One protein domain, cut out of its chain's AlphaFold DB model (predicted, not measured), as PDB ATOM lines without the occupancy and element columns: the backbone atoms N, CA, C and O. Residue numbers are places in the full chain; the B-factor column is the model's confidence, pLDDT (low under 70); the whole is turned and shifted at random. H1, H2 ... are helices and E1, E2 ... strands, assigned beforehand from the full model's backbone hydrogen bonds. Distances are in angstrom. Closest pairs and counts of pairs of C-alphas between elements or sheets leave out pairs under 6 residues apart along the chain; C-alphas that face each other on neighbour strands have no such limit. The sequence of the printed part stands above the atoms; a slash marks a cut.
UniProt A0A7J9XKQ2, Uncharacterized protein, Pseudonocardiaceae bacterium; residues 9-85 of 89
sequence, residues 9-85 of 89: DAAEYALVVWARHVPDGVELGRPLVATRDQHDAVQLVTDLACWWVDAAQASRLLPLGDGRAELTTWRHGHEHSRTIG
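This is residues 9 to 85 of the 89 residues of an uncharacterized protein of Pseudonocardiaceae bacterium (UniProt A0A7J9XKQ2). You are looking at one twisted sheet of six antiparallel strands, with a single helix, H1, lying across one face over the E1 and E2 end; no named helix covers the other face. The long link of residues 20 to 32 passes over the same face as H1 on its way to E1, and E4, E5 and E6 are the longer strands, E5 and E6 lying away from the helix. The printed part has 77 residues, with one named helix followed by six named strands, in sheet order E1, E2, E3, E4, E5, E6, and its class is mixed. It is compact, with a radius of gyration of the C-alphas of 12.1 A and spans of 36 by 27 by 27 A.

Find C-alpha 9 at (-27.219, 44.695, -40.606); from there H1 runs through residues 9 to 19, 15.4 A long. After residues 20 to 32, look for E1 at residues 33 to 36, 10.4 A, then E2 at 42 to 45, 10.1 A, and E3 at 50 to 53, 10.6 A. E4, residues 57 to 65, begins at C-alpha 57 (-8.588, 33.833, -34.211) and runs 25.3 A. E5 takes residues 68 to 75, 22.6 A, and E6 residues 78 to 84, 19.0 A, ending at C-alpha 84 (5.807, 40.554, -43.554).

Begin with the sheet, a meander, each strand the antiparallel neighbour of the one before; each step is a hairpin. Between E1 and E2, look at N 35 and O 43, 2.8 A apart and within hydrogen-bond range. N 44 and O 51, 2.8 A, do the same for E2 and E3, and N 52 and O 59, 2.9 A, for E3 and E4. For E4 and E5 take N 60 and O 72, 2.8 A; for E5 and E6, N 71 and O 82, 2.8 A. E1 and E6 are the edge strands and are apart. H1 is on the sheet at a height of 8.5 A, over E1 and E2 and only just not over E3, on which 2 of its C-alphas fall. It runs across the strands, at 81 degrees to E1 on the local plane. The closest C-alphas of H1 and E1 are those of Ala 11 and Ala 34, 5.6 A; of H1 and E2, Ala 14 and Val 42, 6.1 A. In H1 every O i to N i+4 pair is within hydrogen-bond range.

The two C-alphas farthest apart are those of Asp 9 and Asp 66, 36.1 A. The printed part has no cut. The link from H1 to E1 is long, and the five links between strands are tight. The mean pLDDT of the printed part is 80.7; look for values under 70 at residues 9 to 12, 14 to 15, 28 to 29, 32 to 33 and 39.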
ATOM      1  N   ASP A   9     -27.021  45.708 -41.662       65.88
ATOM      2  CA  ASP A   9     -27.219  44.695 -40.606       65.88
ATOM      3  C   ASP A   9     -26.103  43.635 -40.572       65.88
ATOM      4  O   ASP A   9     -25.688  43.150 -39.517       65.88
ATOM      5  N   ALA A  10     -25.593  43.256 -41.746       65.44
ATOM      6  CA  ALA A  10     -24.502  42.298 -41.851       65.44
ATOM      7  C   ALA A  10     -23.154  42.936 -41.474       65.44
ATOM      8  O   ALA A  10     -22.277  42.233 -40.967       65.44
ATOM      9  N   ALA A  11     -22.992  44.248 -41.676       63.56
ATOM     10  CA  ALA A  11     -21.816  44.992 -41.235       63.56
ATOM     11  C   ALA A  11     -21.806  45.139 -39.704       63.56
ATOM     12  O   ALA A  11     -20.768  44.920 -39.076       63.56
ATOM     13  N   GLU A  12     -22.961  45.407 -39.090       67.75
ATOM     14  CA  GLU A  12     -23.116  45.402 -37.631       67.75
ATOM     15  C   GLU A  12     -22.839  44.017 -37.033       67.75
ATOM     16  O   GLU A  12     -22.069  43.885 -36.078       67.75
ATOM     17  N   TYR A  13     -23.391  42.956 -37.625       71.69
ATOM     18  CA  TYR A  13     -23.120  41.588 -37.181       71.69
ATOM     19  C   TYR A  13     -21.630  41.224 -37.292       71.69
ATOM     20  O   TYR A  13     -21.058  40.637 -36.369       71.69
ATOM     21  N   ALA A  14     -20.982  41.610 -38.394       69.81
ATOM     22  CA  ALA A  14     -19.550  41.423 -38.603       69.81
ATOM     23  C   ALA A  14     -18.710  42.116 -37.518       69.81
ATOM     24  O   ALA A  14     -17.799  41.502 -36.957       69.81
ATOM     25  N   LEU A  15     -19.060  43.358 -37.171       69.62
ATOM     26  CA  LEU A  15     -18.424  44.117 -36.093       69.62
ATOM     27  C   LEU A  15     -18.569  43.425 -34.731       69.62
ATOM     28  O   LEU A  15     -17.593  43.325 -33.990       69.62
ATOM     29  N   VAL A  16     -19.752  42.889 -34.412       72.38
ATOM     30  CA  VAL A  16     -20.000  42.176 -33.146       72.38
ATOM     31  C   VAL A  16     -19.191  40.882 -33.044       72.38
ATOM     32  O   VAL A  16     -18.632  40.588 -31.986       72.38
ATOM     33  N   VAL A  17     -19.117  40.088 -34.116       72.56
ATOM     34  CA  VAL A  17     -18.318  38.847 -34.141       72.56
ATOM     35  C   VAL A  17     -16.837  39.155 -33.936       72.56
ATOM     36  O   VAL A  17     -16.137  38.449 -33.204       72.56
ATOM     37  N   TRP A  18     -16.370  40.232 -34.550       73.06
ATOM     38  CA  TRP A  18     -14.978  40.629 -34.511       73.06
ATOM     39  C   TRP A  18     -14.555  41.236 -33.168       73.06
ATOM     40  O   TRP A  18     -13.526  40.832 -32.626       73.06
ATOM     41  N   ALA A  19     -15.390  42.089 -32.564       72.19
ATOM     42  CA  ALA A  19     -15.138  42.688 -31.250       72.19
ATOM     43  C   ALA A  19     -14.909  41.650 -30.135       72.19
ATOM     44  O   ALA A  19     -14.221  41.929 -29.163       72.19
ATOM     45  N   ARG A  20     -15.434  40.425 -30.279       75.50
ATOM     46  CA  ARG A  20     -15.229  39.330 -29.310       75.50
ATOM     47  C   ARG A  20     -13.807  38.765 -29.284       75.50
ATOM     48  O   ARG A  20     -13.466  38.059 -28.340       75.50
ATOM     49  N   HIS A  21     -13.015  39.007 -30.325       77.75
ATOM     50  CA  HIS A  21     -11.694  38.394 -30.505       77.75
ATOM     51  C   HIS A  21     -10.543  39.392 -30.368       77.75
ATOM     52  O   HIS A  21      -9.381  38.989 -30.324       77.75
ATOM     53  N   VAL A  22     -10.858  40.684 -30.325       74.81
ATOM     54  CA  VAL A  22      -9.880  41.765 -30.259       74.81
ATOM     55  C   VAL A  22      -9.739  42.206 -28.796       74.81
ATOM     56  O   VAL A  22     -10.760  42.382 -28.134       74.81
ATOM     57  N   PRO A  23      -8.511  42.377 -28.270       75.38
ATOM     58  CA  PRO A  23      -8.306  42.893 -26.921       75.38
ATOM     59  C   PRO A  23      -8.904  44.288 -26.714       75.38
ATOM     60  O   PRO A  23      -8.925  45.119 -27.627       75.38
ATOM     61  N   ASP A  24      -9.308  44.567 -25.476       74.25
ATOM     62  CA  ASP A  24      -9.775  45.892 -25.076       74.25
ATOM     63  C   ASP A  24      -8.718  46.967 -25.385       74.25
ATOM     64  O   ASP A  24      -7.530  46.805 -25.105       74.25
ATOM     65  N   GLY A  25      -9.165  48.091 -25.951       74.19
ATOM     66  CA  GLY A  25      -8.314  49.248 -26.252       74.19
ATOM     67  C   GLY A  25      -7.668  49.257 -27.641       74.19
ATOM     68  O   GLY A  25      -7.026  50.246 -27.989       74.19
ATOM     69  N   VAL A  26      -7.856  48.220 -28.463       76.62
ATOM     70  CA  VAL A  26      -7.417  48.248 -29.867       76.62
ATOM     71  C   VAL A  26      -8.433  49.024 -30.710       76.62
ATOM     72  O   VAL A  26      -9.600  48.646 -30.804       76.62
ATOM     73  N   GLU A  27      -7.989  50.107 -31.355       73.00
ATOM     74  CA  GLU A  27      -8.824  50.864 -32.289       73.00
ATOM     75  C   GLU A  27      -8.970  50.114 -33.617       73.00
ATOM     76  O   GLU A  27      -7.992  49.737 -34.269       73.00
ATOM     77  N   LEU A  28     -10.220  49.905 -34.016       67.38
ATOM     78  CA  LEU A  28     -10.587  49.037 -35.126       67.38
ATOM     79  C   LEU A  28     -10.873  49.777 -36.441       67.38
ATOM     80  O   LEU A  28     -11.052  49.144 -37.479       67.38
ATOM     81  N   GLY A  29     -10.863  51.111 -36.419       68.00
ATOM     82  CA  GLY A  29     -11.288  51.938 -37.547       68.00
ATOM     83  C   GLY A  29     -12.769  51.741 -37.898       68.00
ATOM     84  O   GLY A  29     -13.488  50.953 -37.282       68.00
ATOM     85  N   ARG A  30     -13.257  52.483 -38.899       71.19
ATOM     86  CA  ARG A  30     -14.600  52.263 -39.456       71.19
ATOM     87  C   ARG A  30     -14.492  51.298 -40.638       71.19
ATOM     88  O   ARG A  30     -13.771  51.617 -41.585       71.19
ATOM     89  N   PRO A  31     -15.160  50.133 -40.605       71.69
ATOM     90  CA  PRO A  31     -15.150  49.229 -41.743       71.69
ATOM     91  C   PRO A  31     -15.864  49.875 -42.929       71.69
ATOM     92  O   PRO A  31     -16.975  50.380 -42.806       71.69
ATOM     93  N   LEU A  32     -15.211  49.838 -44.083       69.94
ATOM     94  CA  LEU A  32     -15.770  50.222 -45.377       69.94
ATOM     95  C   LEU A  32     -16.546  49.062 -45.999       69.94
ATOM     96  O   LEU A  32     -17.507  49.263 -46.734       69.94
ATOM     97  N   VAL A  33     -16.086  47.839 -45.731       68.56
ATOM     98  CA  VAL A  33     -16.655  46.600 -46.255       68.56
ATOM     99  C   VAL A  33     -16.530  45.532 -45.182       68.56
ATOM    100  O   VAL A  33     -15.455  45.386 -44.599       68.56
ATOM    101  N   ALA A  34     -17.588  44.747 -44.977       72.94
ATOM    102  CA  ALA A  34     -17.456  43.431 -44.368       72.94
ATOM    103  C   ALA A  34     -17.930  42.344 -45.341       72.94
ATOM    104  O   ALA A  34     -18.801  42.577 -46.171       72.94
ATOM    105  N   THR A  35     -17.354  41.153 -45.284       73.19
ATOM    106  CA  THR A  35     -17.832  40.002 -46.060       73.19
ATOM    107  C   THR A  35     -17.681  38.745 -45.239       73.19
ATOM    108  O   THR A  35     -16.656  38.576 -44.583       73.19
ATOM    109  N   ARG A  36     -18.662  37.843 -45.309       72.56
ATOM    110  CA  ARG A  36     -18.530  36.498 -44.752       72.56
ATOM    111  C   ARG A  36     -18.152  35.522 -45.856       72.56
ATOM    112  O   ARG A  36     -18.780  35.530 -46.916       72.56
ATOM    113  N   ASP A  37     -17.127  34.716 -45.626       72.44
ATOM    114  CA  ASP A  37     -16.755  33.645 -46.541       72.44
ATOM    115  C   ASP A  37     -17.540  32.350 -46.248       72.44
ATOM    116  O   ASP A  37     -18.376  32.274 -45.347       72.44
ATOM    117  N   GLN A  38     -17.287  31.316 -47.046       74.56
ATOM    118  CA  GLN A  38     -17.925  30.001 -46.904       74.56
ATOM    119  C   GLN A  38     -17.487  29.217 -45.650       74.56
ATOM    120  O   GLN A  38     -18.029  28.146 -45.389       74.56
ATOM    121  N   HIS A  39     -16.505  29.720 -44.899       68.88
ATOM    122  CA  HIS A  39     -15.995  29.143 -43.655       68.88
ATOM    123  C   HIS A  39     -16.424  29.966 -42.431       68.88
ATOM    124  O   HIS A  39     -15.801  29.870 -41.374       68.88
ATOM    125  N   ASP A  40     -17.465  30.792 -42.578       72.00
ATOM    126  CA  ASP A  40     -17.955  31.739 -41.572       72.00
ATOM    127  C   ASP A  40     -16.936  32.803 -41.135       72.00
ATOM    128  O   ASP A  40     -17.226  33.573 -40.208       72.00
ATOM    129  N   ALA A  41     -15.797  32.916 -41.825       79.38
ATOM    130  CA  ALA A  41     -14.816  33.946 -41.550       79.38
ATOM    131  C   ALA A  41     -15.346  35.294 -42.032       79.38
ATOM    132  O   ALA A  41     -15.847  35.434 -43.150       79.38
ATOM    133  N   VAL A  42     -15.238  36.299 -41.174       79.44
ATOM    134  CA  VAL A  42     -15.634  37.669 -41.470       79.44
ATOM    135  C   VAL A  42     -14.381  38.452 -41.825       79.44
ATOM    136  O   VAL A  42     -13.473  38.585 -41.008       79.44
ATOM    137  N   GLN A  43     -14.334  38.985 -43.039       83.56
ATOM    138  CA  GLN A  43     -13.310  39.921 -43.487       83.56
ATOM    139  C   GLN A  43     -13.845  41.345 -43.366       83.56
ATOM    140  O   GLN A  43     -14.956  41.607 -43.815       83.56
ATOM    141  N   LEU A  44     -13.060  42.256 -42.796       81.06
ATOM    142  CA  LEU A  44     -13.379  43.671 -42.624       81.06
ATOM    143  C   LEU A  44     -12.259  44.516 -43.228       81.06
ATOM    144  O   LEU A  44     -11.093  44.358 -42.874       81.06
ATOM    145  N   VAL A  45     -12.599  45.416 -44.143       81.50
ATOM    146  CA  VAL A  45     -11.629  46.311 -44.786       81.50
ATOM    147  C   VAL A  45     -11.873  47.725 -44.291       81.50
ATOM    148  O   VAL A  45     -12.992  48.221 -44.371       81.50
ATOM    149  N   THR A  46     -10.826  48.369 -43.794       81.88
ATOM    150  CA  THR A  46     -10.804  49.792 -43.434       81.88
ATOM    151  C   THR A  46      -9.845  50.529 -44.372       81.88
ATOM    152  O   THR A  46      -9.093  49.887 -45.104       81.88
ATOM    153  N   ASP A  47      -9.815  51.863 -44.316       80.94
ATOM    154  CA  ASP A  47      -8.828  52.658 -45.067       80.94
ATOM    155  C   ASP A  47      -7.372  52.335 -44.677       80.94
ATOM    156  O   ASP A  47      -6.455  52.523 -45.473       80.94
ATOM    157  N   LEU A  48      -7.150  51.858 -43.446       83.75
ATOM    158  CA  LEU A  48      -5.813  51.678 -42.871       83.75
ATOM    159  C   LEU A  48      -5.376  50.218 -42.803       83.75
ATOM    160  O   LEU A  48      -4.189  49.932 -42.847       83.75
ATOM    161  N   ALA A  49      -6.307  49.282 -42.676       87.44
ATOM    162  CA  ALA A  49      -6.003  47.880 -42.442       87.44
ATOM    163  C   ALA A  49      -7.078  46.962 -43.011       87.44
ATOM    164  O   ALA A  49      -8.256  47.319 -43.108       87.44
ATOM    165  N   CYS A  50      -6.663  45.742 -43.318       88.25
ATOM    166  CA  CYS A  50      -7.568  44.652 -43.622       88.25
ATOM    167  C   CYS A  50      -7.550  43.655 -42.464       88.25
ATOM    168  O   CYS A  50      -6.495  43.354 -41.906       88.25
ATOM    169  N   TRP A  51      -8.722  43.175 -42.087       87.69
ATOM    170  CA  TRP A  51      -8.933  42.344 -40.917       87.69
ATOM    171  C   TRP A  51      -9.717  41.101 -41.291       87.69
ATOM    172  O   TRP A  51     -10.554  41.125 -42.194       87.69
ATOM    173  N   TRP A  52      -9.457  40.012 -40.587       87.69
ATOM    174  CA  TRP A  52     -10.178  38.760 -40.746       87.69
ATOM    175  C   TRP A  52     -10.336  38.090 -39.394       87.69
ATOM    176  O   TRP A  52      -9.399  38.043 -38.596       87.69
ATOM    177  N   VAL A  53     -11.532  37.582 -39.140       83.19
ATOM    178  CA  VAL A  53     -11.863  36.853 -37.922       83.19
ATOM    179  C   VAL A  53     -12.580  35.569 -38.274       83.19
ATOM    180  O   VAL A  53     -13.477  35.551 -39.112       83.19
ATOM    181  N   ASP A  54     -12.178  34.497 -37.616       83.38
ATOM    182  CA  ASP A  54     -12.862  33.215 -37.621       83.38
ATOM    183  C   ASP A  54     -13.153  32.804 -36.168       83.38
ATOM    184  O   ASP A  54     -12.898  33.556 -35.227       83.38
ATOM    185  N   ALA A  55     -13.725  31.617 -35.964       78.56
ATOM    186  CA  ALA A  55     -14.103  31.150 -34.631       78.56
ATOM    187  C   ALA A  55     -12.916  30.940 -33.664       78.56
ATOM    188  O   ALA A  55     -13.135  30.769 -32.466       78.56
ATOM    189  N   ALA A  56     -11.679  30.883 -34.163       82.50
ATOM    190  CA  ALA A  56     -10.486  30.576 -33.382       82.50
ATOM    191  C   ALA A  56      -9.515  31.759 -33.254       82.50
ATOM    192  O   ALA A  56      -8.697  31.756 -32.330       82.50
ATOM    193  N   GLN A  57      -9.561  32.740 -34.156       86.50
ATOM    194  CA  GLN A  57      -8.588  33.833 -34.211       86.50
ATOM    195  C   GLN A  57      -9.149  35.099 -34.865       86.50
ATOM    196  O   GLN A  57     -10.012  35.047 -35.738       86.50
ATOM    197  N   ALA A  58      -8.567  36.242 -34.505       88.19
ATOM    198  CA  ALA A  58      -8.646  37.478 -35.278       88.19
ATOM    199  C   ALA A  58      -7.264  37.835 -35.821       88.19
ATOM    200  O   ALA A  58      -6.243  37.526 -35.213       88.19
ATOM    201  N   SER A  59      -7.202  38.488 -36.973       90.44
ATOM    202  CA  SER A  59      -5.956  38.960 -37.563       90.44
ATOM    203  C   SER A  59      -6.137  40.309 -38.245       90.44
ATOM    204  O   SER A  59      -7.187  40.588 -38.819       90.44
ATOM    205  N   ARG A  60      -5.086  41.126 -38.180       91.38
ATOM    206  CA  ARG A  60      -4.935  42.436 -38.812       91.38
ATOM    207  C   ARG A  60      -3.754  42.405 -39.752       91.38
ATOM    208  O   ARG A  60      -2.668  42.010 -39.341       91.38
ATOM    209  N   LEU A  61      -3.931  42.938 -40.948       92.19
ATOM    210  CA  LEU A  61      -2.845  43.336 -41.822       92.19
ATOM    211  C   LEU A  61      -2.859  44.853 -41.990       92.19
ATOM    212  O   LEU A  61      -3.781  45.408 -42.588       92.19
ATOM    213  N   LEU A  62      -1.824  45.499 -41.465       92.00
ATOM    214  CA  LEU A  62      -1.590  46.936 -41.559       92.00
ATOM    215  C   LEU A  62      -0.445  47.185 -42.553       92.00
ATOM    216  O   LEU A  62       0.700  46.854 -42.242       92.00
ATOM    217  N   PRO A  63      -0.706  47.731 -43.753       90.75
ATOM    218  CA  PRO A  63       0.351  48.127 -44.677       90.75
ATOM    219  C   PRO A  63       1.252  49.192 -44.037       90.75
ATOM    220  O   PRO A  63       0.757  50.179 -43.499       90.75
ATOM    221  N   LEU A  64       2.575  49.014 -44.108       89.38
ATOM    222  CA  LEU A  64       3.552  49.938 -43.507       89.38
ATOM    223  C   LEU A  64       4.173  50.913 -44.524       89.38
ATOM    224  O   LEU A  64       5.008  51.740 -44.165       89.38
ATOM    225  N   GLY A  65       3.772  50.821 -45.794       82.62
ATOM    226  CA  GLY A  65       4.502  51.401 -46.923       82.62
ATOM    227  C   GLY A  65       5.507  50.398 -47.491       82.62
ATOM    228  O   GLY A  65       5.502  49.249 -47.080       82.62
ATOM    229  N   ASP A  66       6.288  50.810 -48.493       86.25
ATOM    230  CA  ASP A  66       7.478  50.108 -49.029       86.25
ATOM    231  C   ASP A  66       7.364  48.606 -49.387       86.25
ATOM    232  O   ASP A  66       8.369  47.918 -49.549       86.25
ATOM    233  N   GLY A  67       6.141  48.100 -49.569       86.88
ATOM    234  CA  GLY A  67       5.886  46.681 -49.829       86.88
ATOM    235  C   GLY A  67       5.875  45.805 -48.570       86.88
ATOM    236  O   GLY A  67       5.722  44.586 -48.689       86.88
ATOM    237  N   ARG A  68       5.992  46.394 -47.372       92.44
ATOM    238  CA  ARG A  68       5.855  45.704 -46.086       92.44
ATOM    239  C   ARG A  68       4.475  45.901 -45.464       92.44
ATOM    240  O   ARG A  68       3.745  46.855 -45.736       92.44
ATOM    241  N   ALA A  69       4.136  44.985 -44.569       92.38
ATOM    242  CA  ALA A  69       2.953  45.063 -43.730       92.38
ATOM    243  C   ALA A  69       3.227  44.457 -42.350       92.38
ATOM    244  O   ALA A  69       4.034  43.542 -42.213       92.38
ATOM    245  N   GLU A  70       2.536  44.935 -41.326       94.56
ATOM    246  CA  GLU A  70       2.445  44.263 -40.035       94.56
ATOM    247  C   GLU A  70       1.255  43.304 -40.062       94.56
ATOM    248  O   GLU A  70       0.126  43.712 -40.331       94.56
ATOM    249  N   LEU A  71       1.518  42.025 -39.800       94.44
ATOM    250  CA  LEU A  71       0.499  41.023 -39.526       94.44
ATOM    251  C   LEU A  71       0.432  40.807 -38.015       94.44
ATOM    252  O   LEU A  71       1.367  40.253 -37.432       94.44
ATOM    253  N   THR A  72      -0.686  41.192 -37.416       93.38
ATOM    254  CA  THR A  72      -1.010  40.885 -36.021       93.38
ATOM    255  C   THR A  72      -2.088  39.818 -35.980       93.38
ATOM    256  O   THR A  72      -3.085  39.926 -36.686       93.38
ATOM    257  N   THR A  73      -1.912  38.795 -35.152       91.94
ATOM    258  CA  THR A  73      -2.898  37.738 -34.920       91.94
ATOM    259  C   THR A  73      -3.178  37.629 -33.427       91.94
ATOM    260  O   THR A  73      -2.252  37.507 -32.628       91.94
ATOM    261  N   TRP A  74      -4.457  37.623 -33.062       89.50
ATOM    262  CA  TRP A  74      -4.931  37.369 -31.707       89.50
ATOM    263  C   TRP A  74      -5.574  35.992 -31.654       89.50
ATOM    264  O   TRP A  74      -6.527  35.706 -32.382       89.50
ATOM    265  N   ARG A  75      -5.037  35.120 -30.802       86.25
ATOM    266  CA  ARG A  75      -5.503  33.740 -30.654       86.25
ATOM    267  C   ARG A  75      -5.312  33.282 -29.214       86.25
ATOM    268  O   ARG A  75      -4.244  33.464 -28.642       86.25
ATOM    269  N   HIS A  76      -6.343  32.671 -28.625       81.06
ATOM    270  CA  HIS A  76      -6.314  32.165 -27.242       81.06
ATOM    271  C   HIS A  76      -5.871  33.209 -26.194       81.06
ATOM    272  O   HIS A  76      -5.195  32.870 -25.231       81.06
ATOM    273  N   GLY A  77      -6.230  34.484 -26.388       74.94
ATOM    274  CA  GLY A  77      -5.849  35.575 -25.481       74.94
ATOM    275  C   GLY A  77      -4.408  36.077 -25.638       74.94
ATOM    276  O   GLY A  77      -3.980  36.927 -24.864       74.94
ATOM    277  N   HIS A  78      -3.667  35.586 -26.633       83.44
ATOM    278  CA  HIS A  78      -2.314  36.039 -26.939       83.44
ATOM    279  C   HIS A  78      -2.280  36.847 -28.232       83.44
ATOM    280  O   HIS A  78      -2.931  36.487 -29.217       83.44
ATOM    281  N   GLU A  79      -1.489  37.918 -28.226       90.38
ATOM    282  CA  GLU A  79      -1.161  38.704 -29.409       90.38
ATOM    283  C   GLU A  79       0.177  38.249 -29.998       90.38
ATOM    284  O   GLU A  79       1.179  38.115 -29.293       90.38
ATOM    285  N   HIS A  80       0.195  38.049 -31.312       91.62
ATOM    286  CA  HIS A  80       1.390  37.737 -32.078       91.62
ATOM    287  C   HIS A  80       1.504  38.690 -33.264       91.62
ATOM    288  O   HIS A  80       0.738  38.585 -34.220       91.62
ATOM    289  N   SER A  81       2.487  39.586 -33.222       94.19
ATOM    290  CA  SER A  81       2.749  40.568 -34.278       94.19
ATOM    291  C   SER A  81       4.052  40.248 -35.005       94.19
ATOM    292  O   SER A  81       5.066  39.929 -34.380       94.19
ATOM    293  N   ARG A  82       4.040  40.326 -36.337       94.88
ATOM    294  CA  ARG A  82       5.239  40.200 -37.173       94.88
ATOM    295  C   ARG A  82       5.151  41.083 -38.410       94.88
ATOM    296  O   ARG A  82       4.091  41.209 -39.014       94.88
ATOM    297  N   THR A  83       6.280  41.622 -38.848       94.94
ATOM    298  CA  THR A  83       6.374  42.268 -40.161       94.94
ATOM    299  C   THR A  83       6.509  41.210 -41.257       94.94
ATOM    300  O   THR A  83       7.283  40.263 -41.124       94.94
ATOM    301  N   ILE A  84       5.755  41.370 -42.340       92.06
ATOM    302  CA  ILE A  84       5.807  40.554 -43.554       92.06
ATOM    303  C   ILE A  84       6.053  41.446 -44.779       92.06
ATOM    304  O   ILE A  84       5.822  42.652 -44.732       92.06
ATOM    305  N   GLY A  85       6.502  40.846 -45.881       87.62
ATOM    306  CA  GLY A  85       6.860  41.550 -47.117       87.62
ATOM    307  C   GLY A  85       8.332  41.363 -47.477       87.62
ATOM    308  O   GLY A  85       9.142  40.973 -46.635       87.62
TER     309      GLY A  85